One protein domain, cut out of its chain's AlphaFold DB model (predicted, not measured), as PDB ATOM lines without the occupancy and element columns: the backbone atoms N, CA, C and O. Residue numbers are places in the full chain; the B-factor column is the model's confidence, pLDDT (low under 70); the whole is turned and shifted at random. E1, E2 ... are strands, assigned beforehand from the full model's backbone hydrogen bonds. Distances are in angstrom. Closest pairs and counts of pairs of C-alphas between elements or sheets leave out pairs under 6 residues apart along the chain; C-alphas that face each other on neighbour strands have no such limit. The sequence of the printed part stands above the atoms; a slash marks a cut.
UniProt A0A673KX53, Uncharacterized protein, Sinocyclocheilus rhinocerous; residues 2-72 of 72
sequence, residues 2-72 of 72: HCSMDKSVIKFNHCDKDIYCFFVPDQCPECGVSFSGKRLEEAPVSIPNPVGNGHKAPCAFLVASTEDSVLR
ATOM      1  N   HIS A   2     171.045 146.303 121.512       38.56
ATOM      2  CA  HIS A   2     170.068 146.810 122.478       38.56
ATOM      3  C   HIS A   2     168.856 147.363 121.712       38.56
ATOM      4  O   HIS A   2     168.876 148.494 121.235       38.56
ATOM      5  N   CYS A   3     167.826 146.536 121.520       45.44
ATOM      6  CA  CYS A   3     166.519 147.002 121.061       45.44
ATOM      7  C   CYS A   3     165.931 147.895 122.161       45.44
ATOM      8  O   CYS A   3     165.369 147.382 123.126       45.44
ATOM      9  N   SER A   4     166.100 149.215 122.040       50.50
ATOM     10  CA  SER A   4     165.430 150.168 122.923       50.50
ATOM     11  C   SER A   4     163.928 150.036 122.684       50.50
ATOM     12  O   SER A   4     163.437 150.337 121.596       50.50
ATOM     13  N   MET A   5     163.237 149.453 123.663       53.84
ATOM     14  CA  MET A   5     161.787 149.311 123.671       53.84
ATOM     15  C   MET A   5     161.150 150.684 123.469       53.84
ATOM     16  O   MET A   5     161.635 151.671 124.020       53.84
ATOM     17  N   ASP A   6     160.068 150.721 122.699       62.00
ATOM     18  CA  ASP A   6     159.140 151.843 122.603       62.00
ATOM     19  C   ASP A   6     158.619 152.167 124.014       62.00
ATOM     20  O   ASP A   6     157.663 151.569 124.504       62.00
ATOM     21  N   LYS A   7     159.357 152.992 124.759       68.12
ATOM     22  CA  LYS A   7     158.996 153.356 126.127       68.12
ATOM     23  C   LYS A   7     157.967 154.462 126.015       68.12
ATOM     24  O   LYS A   7     158.308 155.558 125.581       68.12
ATOM     25  N   SER A   8     156.732 154.166 126.406       74.88
ATOM     26  CA  SER A   8     155.678 155.170 126.495       74.88
ATOM     27  C   SER A   8     156.169 156.385 127.278       74.88
ATOM     28  O   SER A   8     156.809 156.240 128.325       74.88
ATOM     29  N   VAL A   9     155.863 157.569 126.768       81.62
ATOM     30  CA  VAL A   9     156.218 158.832 127.404       81.62
ATOM     31  C   VAL A   9     155.015 159.311 128.197       81.62
ATOM     32  O   VAL A   9     153.872 159.149 127.788       81.62
ATOM     33  N   ILE A  10     155.266 159.881 129.360       82.31
ATOM     34  CA  ILE A  10     154.256 160.483 130.211       82.31
ATOM     35  C   ILE A  10     154.190 161.968 129.876       82.31
ATOM     36  O   ILE A  10     155.213 162.655 129.920       82.31
ATOM     37  N   LYS A  11     152.990 162.454 129.558       83.19
ATOM     38  CA  LYS A  11     152.689 163.875 129.381       83.19
ATOM     39  C   LYS A  11     151.924 164.406 130.590       83.19
ATOM     40  O   LYS A  11     150.944 163.789 131.008       83.19
ATOM     41  N   PHE A  12     152.321 165.573 131.083       82.81
ATOM     42  CA  PHE A  12     151.546 166.385 132.024       82.81
ATOM     43  C   PHE A  12     151.751 167.877 131.724       82.81
ATOM     44  O   PHE A  12     152.718 168.254 131.060       82.81
ATOM     45  N   ASN A  13     150.820 168.719 132.173       81.62
ATOM     46  CA  ASN A  13     150.894 170.167 131.998       81.62
ATOM     47  C   ASN A  13     151.263 170.829 133.328       81.62
ATOM     48  O   ASN A  13     150.638 170.541 134.340       81.62
ATOM     49  N   HIS A  14     152.279 171.688 133.331       82.56
ATOM     50  CA  HIS A  14     152.661 172.482 134.497       82.56
ATOM     51  C   HIS A  14     153.319 173.783 134.021       82.56
ATOM     52  O   HIS A  14     153.953 173.799 132.968       82.56
ATOM     53  N   CYS A  15     153.181 174.883 134.766       82.25
ATOM     54  CA  CYS A  15     153.668 176.209 134.340       82.25
ATOM     55  C   CYS A  15     153.166 176.648 132.946       82.25
ATOM     56  O   CYS A  15     153.919 177.281 132.206       82.25
ATOM     57  N   ASP A  16     151.944 176.261 132.561       81.56
ATOM     58  CA  ASP A  16     151.380 176.495 131.221       81.56
ATOM     59  C   ASP A  16     152.218 175.876 130.078       81.56
ATOM     60  O   ASP A  16     152.121 176.281 128.917       81.56
ATOM     61  N   LYS A  17     153.038 174.863 130.389       81.12
ATOM     62  CA  LYS A  17     153.864 174.118 129.435       81.12
ATOM     63  C   LYS A  17     153.547 172.630 129.489       81.12
ATOM     64  O   LYS A  17     153.296 172.058 130.548       81.12
ATOM     65  N   ASP A  18     153.625 171.991 128.327       83.88
ATOM     66  CA  ASP A  18     153.577 170.539 128.230       83.88
ATOM     67  C   ASP A  18     154.954 169.944 128.528       83.88
ATOM     68  O   ASP A  18     155.939 170.259 127.855       83.88
ATOM     69  N   ILE A  19     155.010 169.053 129.515       83.38
ATOM     70  CA  ILE A  19     156.226 168.361 129.936       83.38
ATOM     71  C   ILE A  19     156.093 166.879 129.575       83.38
ATOM     72  O   ILE A  19     155.056 166.256 129.813       83.38
ATOM     73  N   TYR A  20     157.156 166.323 128.990       83.75
ATOM     74  CA  TYR A  20     157.223 164.952 128.485       83.75
ATOM     75  C   TYR A  20     158.375 164.209 129.166       83.75
ATOM     76  O   TYR A  20     159.532 164.611 129.038       83.75
ATOM     77  N   CYS A  21     158.088 163.137 129.905       75.75
ATOM     78  CA  CYS A  21     159.088 162.387 130.678       75.75
ATOM     79  C   CYS A  21     158.830 160.873 130.626       75.75
ATOM     80  O   CYS A  21     157.697 160.441 130.472       75.75
ATOM     81  N   PHE A  22     159.854 160.032 130.804       80.31
ATOM     82  CA  PHE A  22     159.659 158.569 130.894       80.31
ATOM     83  C   PHE A  22     159.101 158.104 132.251       80.31
ATOM     84  O   PHE A  22     158.625 156.979 132.377       80.31
ATOM     85  N   PHE A  23     159.183 158.960 133.267       75.75
ATOM     86  CA  PHE A  23     158.644 158.773 134.612       75.75
ATOM     87  C   PHE A  23     158.160 160.132 135.133       75.75
ATOM     88  O   PHE A  23     158.603 161.167 134.639       75.75
ATOM     89  N   VAL A  24     157.255 160.145 136.112       76.56
ATOM     90  CA  VAL A  24     156.823 161.391 136.763       76.56
ATOM     91  C   VAL A  24     157.907 161.800 137.768       76.56
ATOM     92  O   VAL A  24     158.177 161.009 138.675       76.56
ATOM     93  N   PRO A  25     158.563 162.964 137.616       80.62
ATOM     94  CA  PRO A  25     159.529 163.432 138.603       80.62
ATOM     95  C   PRO A  25     158.815 163.921 139.873       80.62
ATOM     96  O   PRO A  25     157.641 164.264 139.820       80.62
ATOM     97  N   ASP A  26     159.508 163.991 141.013       82.06
ATOM     98  CA  ASP A  26     158.942 164.564 142.251       82.06
ATOM     99  C   ASP A  26     158.751 166.090 142.168       82.06
ATOM    100  O   ASP A  26     157.865 166.654 142.815       82.06
ATOM    101  N   GLN A  27     159.583 166.759 141.363       84.00
ATOM    102  CA  GLN A  27     159.607 168.210 141.170       84.00
ATOM    103  C   GLN A  27     159.555 168.571 139.689       84.00
ATOM    104  O   GLN A  27     160.112 167.866 138.844       84.00
ATOM    105  N   CYS A  28     158.921 169.697 139.376       83.19
ATOM    106  CA  CYS A  28     158.906 170.229 138.025       83.19
ATOM    107  C   CYS A  28     160.327 170.615 137.581       83.19
ATOM    108  O   CYS A  28     160.971 171.407 138.272       83.19
ATOM    109  N   PRO A  29     160.810 170.130 136.420       82.81
ATOM    110  CA  PRO A  29     162.143 170.466 135.919       82.81
ATOM    111  C   PRO A  29     162.310 171.955 135.574       82.81
ATOM    112  O   PRO A  29     163.434 172.440 135.535       82.81
ATOM    113  N   GLU A  30     161.210 172.682 135.359       83.19
ATOM    114  CA  GLU A  30     161.237 174.102 134.989       83.19
ATOM    115  C   GLU A  30     161.223 175.042 136.204       83.19
ATOM    116  O   GLU A  30     161.913 176.057 136.205       83.19
ATOM    117  N   CYS A  31     160.416 174.745 137.232       85.00
ATOM    118  CA  CYS A  31     160.195 175.652 138.368       85.00
ATOM    119  C   CYS A  31     160.626 175.084 139.730       85.00
ATOM    120  O   CYS A  31     160.593 175.806 140.725       85.00
ATOM    121  N   GLY A  32     161.002 173.802 139.805       83.12
ATOM    122  CA  GLY A  32     161.435 173.128 141.037       83.12
ATOM    123  C   GLY A  32     160.325 172.863 142.062       83.12
ATOM    124  O   GLY A  32     160.592 172.321 143.134       83.12
ATOM    125  N   VAL A  33     159.075 173.227 141.762       82.56
ATOM    126  CA  VAL A  33     157.928 172.994 142.652       82.56
ATOM    127  C   VAL A  33     157.536 171.520 142.612       82.56
ATOM    128  O   VAL A  33     157.539 170.897 141.552       82.56
ATOM    129  N   SER A  34     157.203 170.948 143.770       79.75
ATOM    130  CA  SER A  34     156.757 169.559 143.854       79.75
ATOM    131  C   SER A  34     155.366 169.377 143.255       79.75
ATOM    132  O   SER A  34     154.468 170.186 143.489       79.75
ATOM    133  N   PHE A  35     155.134 168.254 142.571       73.12
ATOM    134  CA  PHE A  35     153.801 167.892 142.059       73.12
ATOM    135  C   PHE A  35     152.832 167.438 143.173       73.12
ATOM    136  O   PHE A  35     151.889 166.687 142.932       73.12
ATOM    137  N   SER A  36     153.044 167.882 144.419       60.22
ATOM    138  CA  SER A  36     152.363 167.417 145.640       60.22
ATOM    139  C   SER A  36     150.877 167.826 145.739       60.22
ATOM    140  O   SER A  36     150.243 167.682 146.782       60.22
ATOM    141  N   GLY A  37     150.282 168.322 144.654       56.94
ATOM    142  CA  GLY A  37     148.878 168.709 144.568       56.94
ATOM    143  C   GLY A  37     148.222 168.056 143.361       56.94
ATOM    144  O   GLY A  37     148.367 168.530 142.246       56.94
ATOM    145  N   LYS A  38     147.480 166.970 143.585       55.38
ATOM    146  CA  LYS A  38     146.704 166.251 142.563       55.38
ATOM    147  C   LYS A  38     145.605 167.147 141.964       55.38
ATOM    148  O   LYS A  38     144.452 167.057 142.385       55.38
ATOM    149  N   ARG A  39     145.917 167.998 140.986       56.59
ATOM    150  CA  ARG A  39     144.897 168.610 140.121       56.59
ATOM    151  C   ARG A  39     144.620 167.626 138.986       56.59
ATOM    152  O   ARG A  39     145.550 167.131 138.360       56.59
ATOM    153  N   LEU A  40     143.349 167.284 138.742       54.84
ATOM    154  CA  LEU A  40     142.966 166.309 137.698       54.84
ATOM    155  C   LEU A  40     143.462 166.702 136.292       54.84
ATOM    156  O   LEU A  40     143.662 165.843 135.444       54.84
ATOM    157  N   GLU A  41     143.668 167.996 136.072       55.44
ATOM    158  CA  GLU A  41     144.212 168.621 134.862       55.44
ATOM    159  C   GLU A  41     145.721 168.360 134.656       55.44
ATOM    160  O   GLU A  41     146.202 168.432 133.529       55.44
ATOM    161  N   GLU A  42     146.446 167.949 135.702       58.38
ATOM    162  CA  GLU A  42     147.872 167.577 135.666       58.38
ATOM    163  C   GLU A  42     148.075 166.047 135.662       58.38
ATOM    164  O   GLU A  42     149.177 165.550 135.904       58.38
ATOM    165  N   ALA A  43     147.012 165.267 135.427       65.88
ATOM    166  CA  ALA A  43     147.086 163.812 135.466       65.88
ATOM    167  C   ALA A  43     148.043 163.273 134.380       65.88
ATOM    168  O   ALA A  43     147.875 163.596 133.202       65.88
ATOM    169  N   PRO A  44     149.023 162.424 134.745       67.12
ATOM    170  CA  PRO A  44     149.981 161.880 133.795       67.12
ATOM    171  C   PRO A  44     149.276 160.978 132.778       67.12
ATOM    172  O   PRO A  44     148.709 159.943 133.140       67.12
ATOM    173  N   VAL A  45     149.339 161.344 131.497       74.75
ATOM    174  CA  VAL A  45     148.827 160.517 130.397       74.75
ATOM    175  C   VAL A  45     149.990 159.794 129.737       74.75
ATOM    176  O   VAL A  45     150.965 160.420 129.327       74.75
ATOM    177  N   SER A  46     149.878 158.471 129.620       75.19
ATOM    178  CA  SER A  46     150.829 157.661 128.861       75.19
ATOM    179  C   SER A  46     150.530 157.782 127.367       75.19
ATOM    180  O   SER A  46     149.441 157.422 126.917       75.19
ATOM    181  N   ILE A  47     151.485 158.305 126.606       79.19
ATOM    182  CA  ILE A  47     151.435 158.434 125.149       79.19
ATOM    183  C   ILE A  47     152.502 157.535 124.502       79.19
ATOM    184  O   ILE A  47     153.543 157.275 125.117       79.19
ATOM    185  N   PRO A  48     152.274 157.036 123.272       74.94
ATOM    186  CA  PRO A  48     153.298 156.301 122.535       74.94
ATOM    187  C   PRO A  48     154.550 157.161 122.356       74.94
ATOM    188  O   PRO A  48     154.470 158.391 122.286       74.94
ATOM    189  N   ASN A  49     155.711 156.515 122.301       69.62
ATOM    190  CA  ASN A  49     156.977 157.225 122.222       69.62
ATOM    191  C   ASN A  49     157.077 158.014 120.900       69.62
ATOM    192  O   ASN A  49     157.050 157.401 119.832       69.62
ATOM    193  N   PRO A  50     157.244 159.350 120.927       67.12
ATOM    194  CA  PRO A  50     157.415 160.123 119.699       67.12
ATOM    195  C   PRO A  50     158.772 159.863 119.021       67.12
ATOM    196  O   PRO A  50     158.953 160.234 117.863       67.12
ATOM    197  N   VAL A  51     159.728 159.224 119.712       70.06
ATOM    198  CA  VAL A  51     161.077 158.952 119.196       70.06
ATOM    199  C   VAL A  51     161.260 157.462 118.911       70.06
ATOM    200  O   VAL A  51     161.567 156.672 119.799       70.06
ATOM    201  N   GLY A  52     161.098 157.069 117.650       71.31
ATOM    202  CA  GLY A  52     161.251 155.682 117.203       71.31
ATOM    203  C   GLY A  52     162.570 155.395 116.479       71.31
ATOM    204  O   GLY A  52     163.420 156.260 116.276       71.31
ATOM    205  N   ASN A  53     162.731 154.151 116.022       69.25
ATOM    206  CA  ASN A  53     163.825 153.795 115.123       69.25
ATOM    207  C   ASN A  53     163.545 154.340 113.712       69.25
ATOM    208  O   ASN A  53     162.786 153.736 112.954       69.25
ATOM    209  N   GLY A  54     164.199 155.448 113.353       65.12
ATOM    210  CA  GLY A  54     164.031 156.098 112.050       65.12
ATOM    211  C   GLY A  54     164.362 155.211 110.844       65.12
ATOM    212  O   GLY A  54     163.760 155.383 109.794       65.12
ATOM    213  N   HIS A  55     165.231 154.202 110.980       72.31
ATOM    214  CA  HIS A  55     165.530 153.264 109.884       72.31
ATOM    215  C   HIS A  55     164.383 152.284 109.593       72.31
ATOM    216  O   HIS A  55     164.393 151.614 108.563       72.31
ATOM    217  N   LYS A  56     163.417 152.155 110.509       72.12
ATOM    218  CA  LYS A  56     162.236 151.292 110.358       72.12
ATOM    219  C   LYS A  56     160.959 152.078 110.037       72.12
ATOM    220  O   LYS A  56     159.917 151.453 109.867       72.12
ATOM    221  N   ALA A  57     161.029 153.410 109.958       72.56
ATOM    222  CA  ALA A  57     159.885 154.282 109.706       72.56
ATOM    223  C   ALA A  57     160.029 155.001 108.347       72.56
ATOM    224  O   ALA A  57     161.065 155.622 108.097       72.56
ATOM    225  N   PRO A  58     159.022 154.947 107.456       72.75
ATOM    226  CA  PRO A  58     159.035 155.734 106.224       72.75
ATOM    227  C   PRO A  58     158.900 157.231 106.549       72.75
ATOM    228  O   PRO A  58     158.153 157.600 107.450       72.75
ATOM    229  N   CYS A  59     159.601 158.092 105.803       75.19
ATOM    230  CA  CYS A  59     159.561 159.556 105.969       75.19
ATOM    231  C   CYS A  59     159.972 160.057 107.372       75.19
ATOM    232  O   CYS A  59     159.354 160.970 107.916       75.19
ATOM    233  N   ALA A  60     161.011 159.467 107.966       71.12
ATOM    234  CA  ALA A  60     161.526 159.881 109.268       71.12
ATOM    235  C   ALA A  60     162.569 161.011 109.166       71.12
ATOM    236  O   ALA A  60     163.399 161.027 108.257       71.12
ATOM    237  N   PHE A  61     162.575 161.905 110.158       74.12
ATOM    238  CA  PHE A  61     163.673 162.841 110.406       74.12
ATOM    239  C   PHE A  61     164.539 162.310 111.549       74.12
ATOM    240  O   PHE A  61     164.025 161.934 112.604       74.12
ATOM    241  N   LEU A  62     165.854 162.261 111.338       71.62
ATOM    242  CA  LEU A  62     166.806 161.853 112.368       71.62
ATOM    243  C   LEU A  62     167.217 163.076 113.185       71.62
ATOM    244  O   LEU A  62     167.786 164.024 112.649       71.62
ATOM    245  N   VAL A  63     166.935 163.036 114.485       71.62
ATOM    246  CA  VAL A  63     167.421 164.023 115.451       71.62
ATOM    247  C   VAL A  63     168.662 163.434 116.110       71.62
ATOM    248  O   VAL A  63     168.572 162.440 116.826       71.62
ATOM    249  N   ALA A  64     169.823 164.019 115.831       72.06
ATOM    250  CA  ALA A  64     171.070 163.696 116.511       72.06
ATOM    251  C   ALA A  64     171.415 164.840 117.464       72.06
ATOM    252  O   ALA A  64     171.302 166.009 117.093       72.06
ATOM    253  N   SER A  65     171.845 164.508 118.679       63.50
ATOM    254  CA  SER A  65     172.452 165.494 119.566       63.50
ATOM    255  C   SER A  65     173.710 166.029 118.885       63.50
ATOM    256  O   SER A  65     174.614 165.258 118.568       63.50
ATOM    257  N   THR A  66     173.787 167.334 118.645       65.00
ATOM    258  CA  THR A  66     175.068 167.983 118.370       65.00
ATOM    259  C   THR A  66     175.867 167.934 119.662       65.00
ATOM    260  O   THR A  66     175.555 168.661 120.603       65.00
ATOM    261  N   GLU A  67     176.840 167.029 119.751       64.12
ATOM    262  CA  GLU A  67     177.819 167.021 120.836       64.12
ATOM    263  C   GLU A  67     178.644 168.318 120.781       64.12
ATOM    264  O   GLU A  67     179.682 168.379 120.136       64.12
ATOM    265  N   ASP A  68     178.121 169.368 121.414       56.12
ATOM    266  CA  ASP A  68     178.858 170.376 122.177       56.12
ATOM    267  C   ASP A  68     177.843 171.125 123.058       56.12
ATOM    268  O   ASP A  68     177.200 172.101 122.674       56.12
ATOM    269  N   SER A  69     177.591 170.595 124.250       55.03
ATOM    270  CA  SER A  69     176.915 171.318 125.330       55.03
ATOM    271  C   SER A  69     177.592 170.905 126.628       55.03
ATOM    272  O   SER A  69     177.123 170.034 127.351       55.03
ATOM    273  N   VAL A  70     178.791 171.468 126.802       53.44
ATOM    274  CA  VAL A  70     179.582 171.648 128.029       53.44
ATOM    275  C   VAL A  70     179.057 170.882 129.254       53.44
ATOM    276  O   VAL A  70     178.299 171.416 130.060       53.44
ATOM    277  N   LEU A  71     179.539 169.652 129.445       44.22
ATOM    278  CA  LEU A  71     179.727 169.109 130.789       44.22
ATOM    279  C   LEU A  71     181.115 169.550 131.254       44.22
ATOM    280  O   LEU A  71     182.129 169.019 130.794       44.22
ATOM    281  N   ARG A  72     181.158 170.554 132.129       36.69
ATOM    282  CA  ARG A  72     182.348 170.934 132.889       36.69
ATOM    283  C   ARG A  72     181.980 171.067 134.354       36.69
ATOM    284  O   ARG A  72     180.898 171.634 134.616       36.69
TER     285      ARG A  72
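AT A GLANCE: This is residues 2 to 72 of the 72 residues of an uncharacterized protein of Sinocyclocheilus rhinocerous (UniProt A0A673KX53). With little regular structure, this is a small antiparallel sheet of three strands between two long loops: residues 22 to 44 swing past one end of the sheet, residues 48 to 63 run beyond the other, and residues 64 to 72 stick out as a tail. The 71 printed residues have no named helix and strands E1, E2, E3 along the chain, in sheet order E2, E1, E3. The class is all strand, with 14 residues in named elements. The whole is loose, radius of gyration of the C-alphas 15.4 A, spanning 41 by 34 by 24 A.

HOW THE PARTS SIT: Inner strand E1, residues 9 to 14, and edge strand E2, residues 17 to 21, form an antiparallel hairpin at 151 degrees, with N 10 and O 21 2.7 A apart. Edge strand E3, residues 45 to 47, is antiparallel to E1 at 137 degrees, with N 47 and O 9 2.8 A apart. E2 and E3 are apart.

IN THESE COORDINATES: E1 runs 15.8 A from C-alpha 9 at (156.218, 158.832, 127.404), E2 12.9 A, and E3 6.2 A to C-alpha 47 at (151.435, 158.434, 125.149).

THE WHOLE: The C-alphas of Gly 37 and Pro 58 are farthest apart, 41.7 A. The printed part has no cut. The link E2 to E3 is long. Mean pLDDT of the printed part is 70.5; 27 residues are under 70, among them 65 to 72.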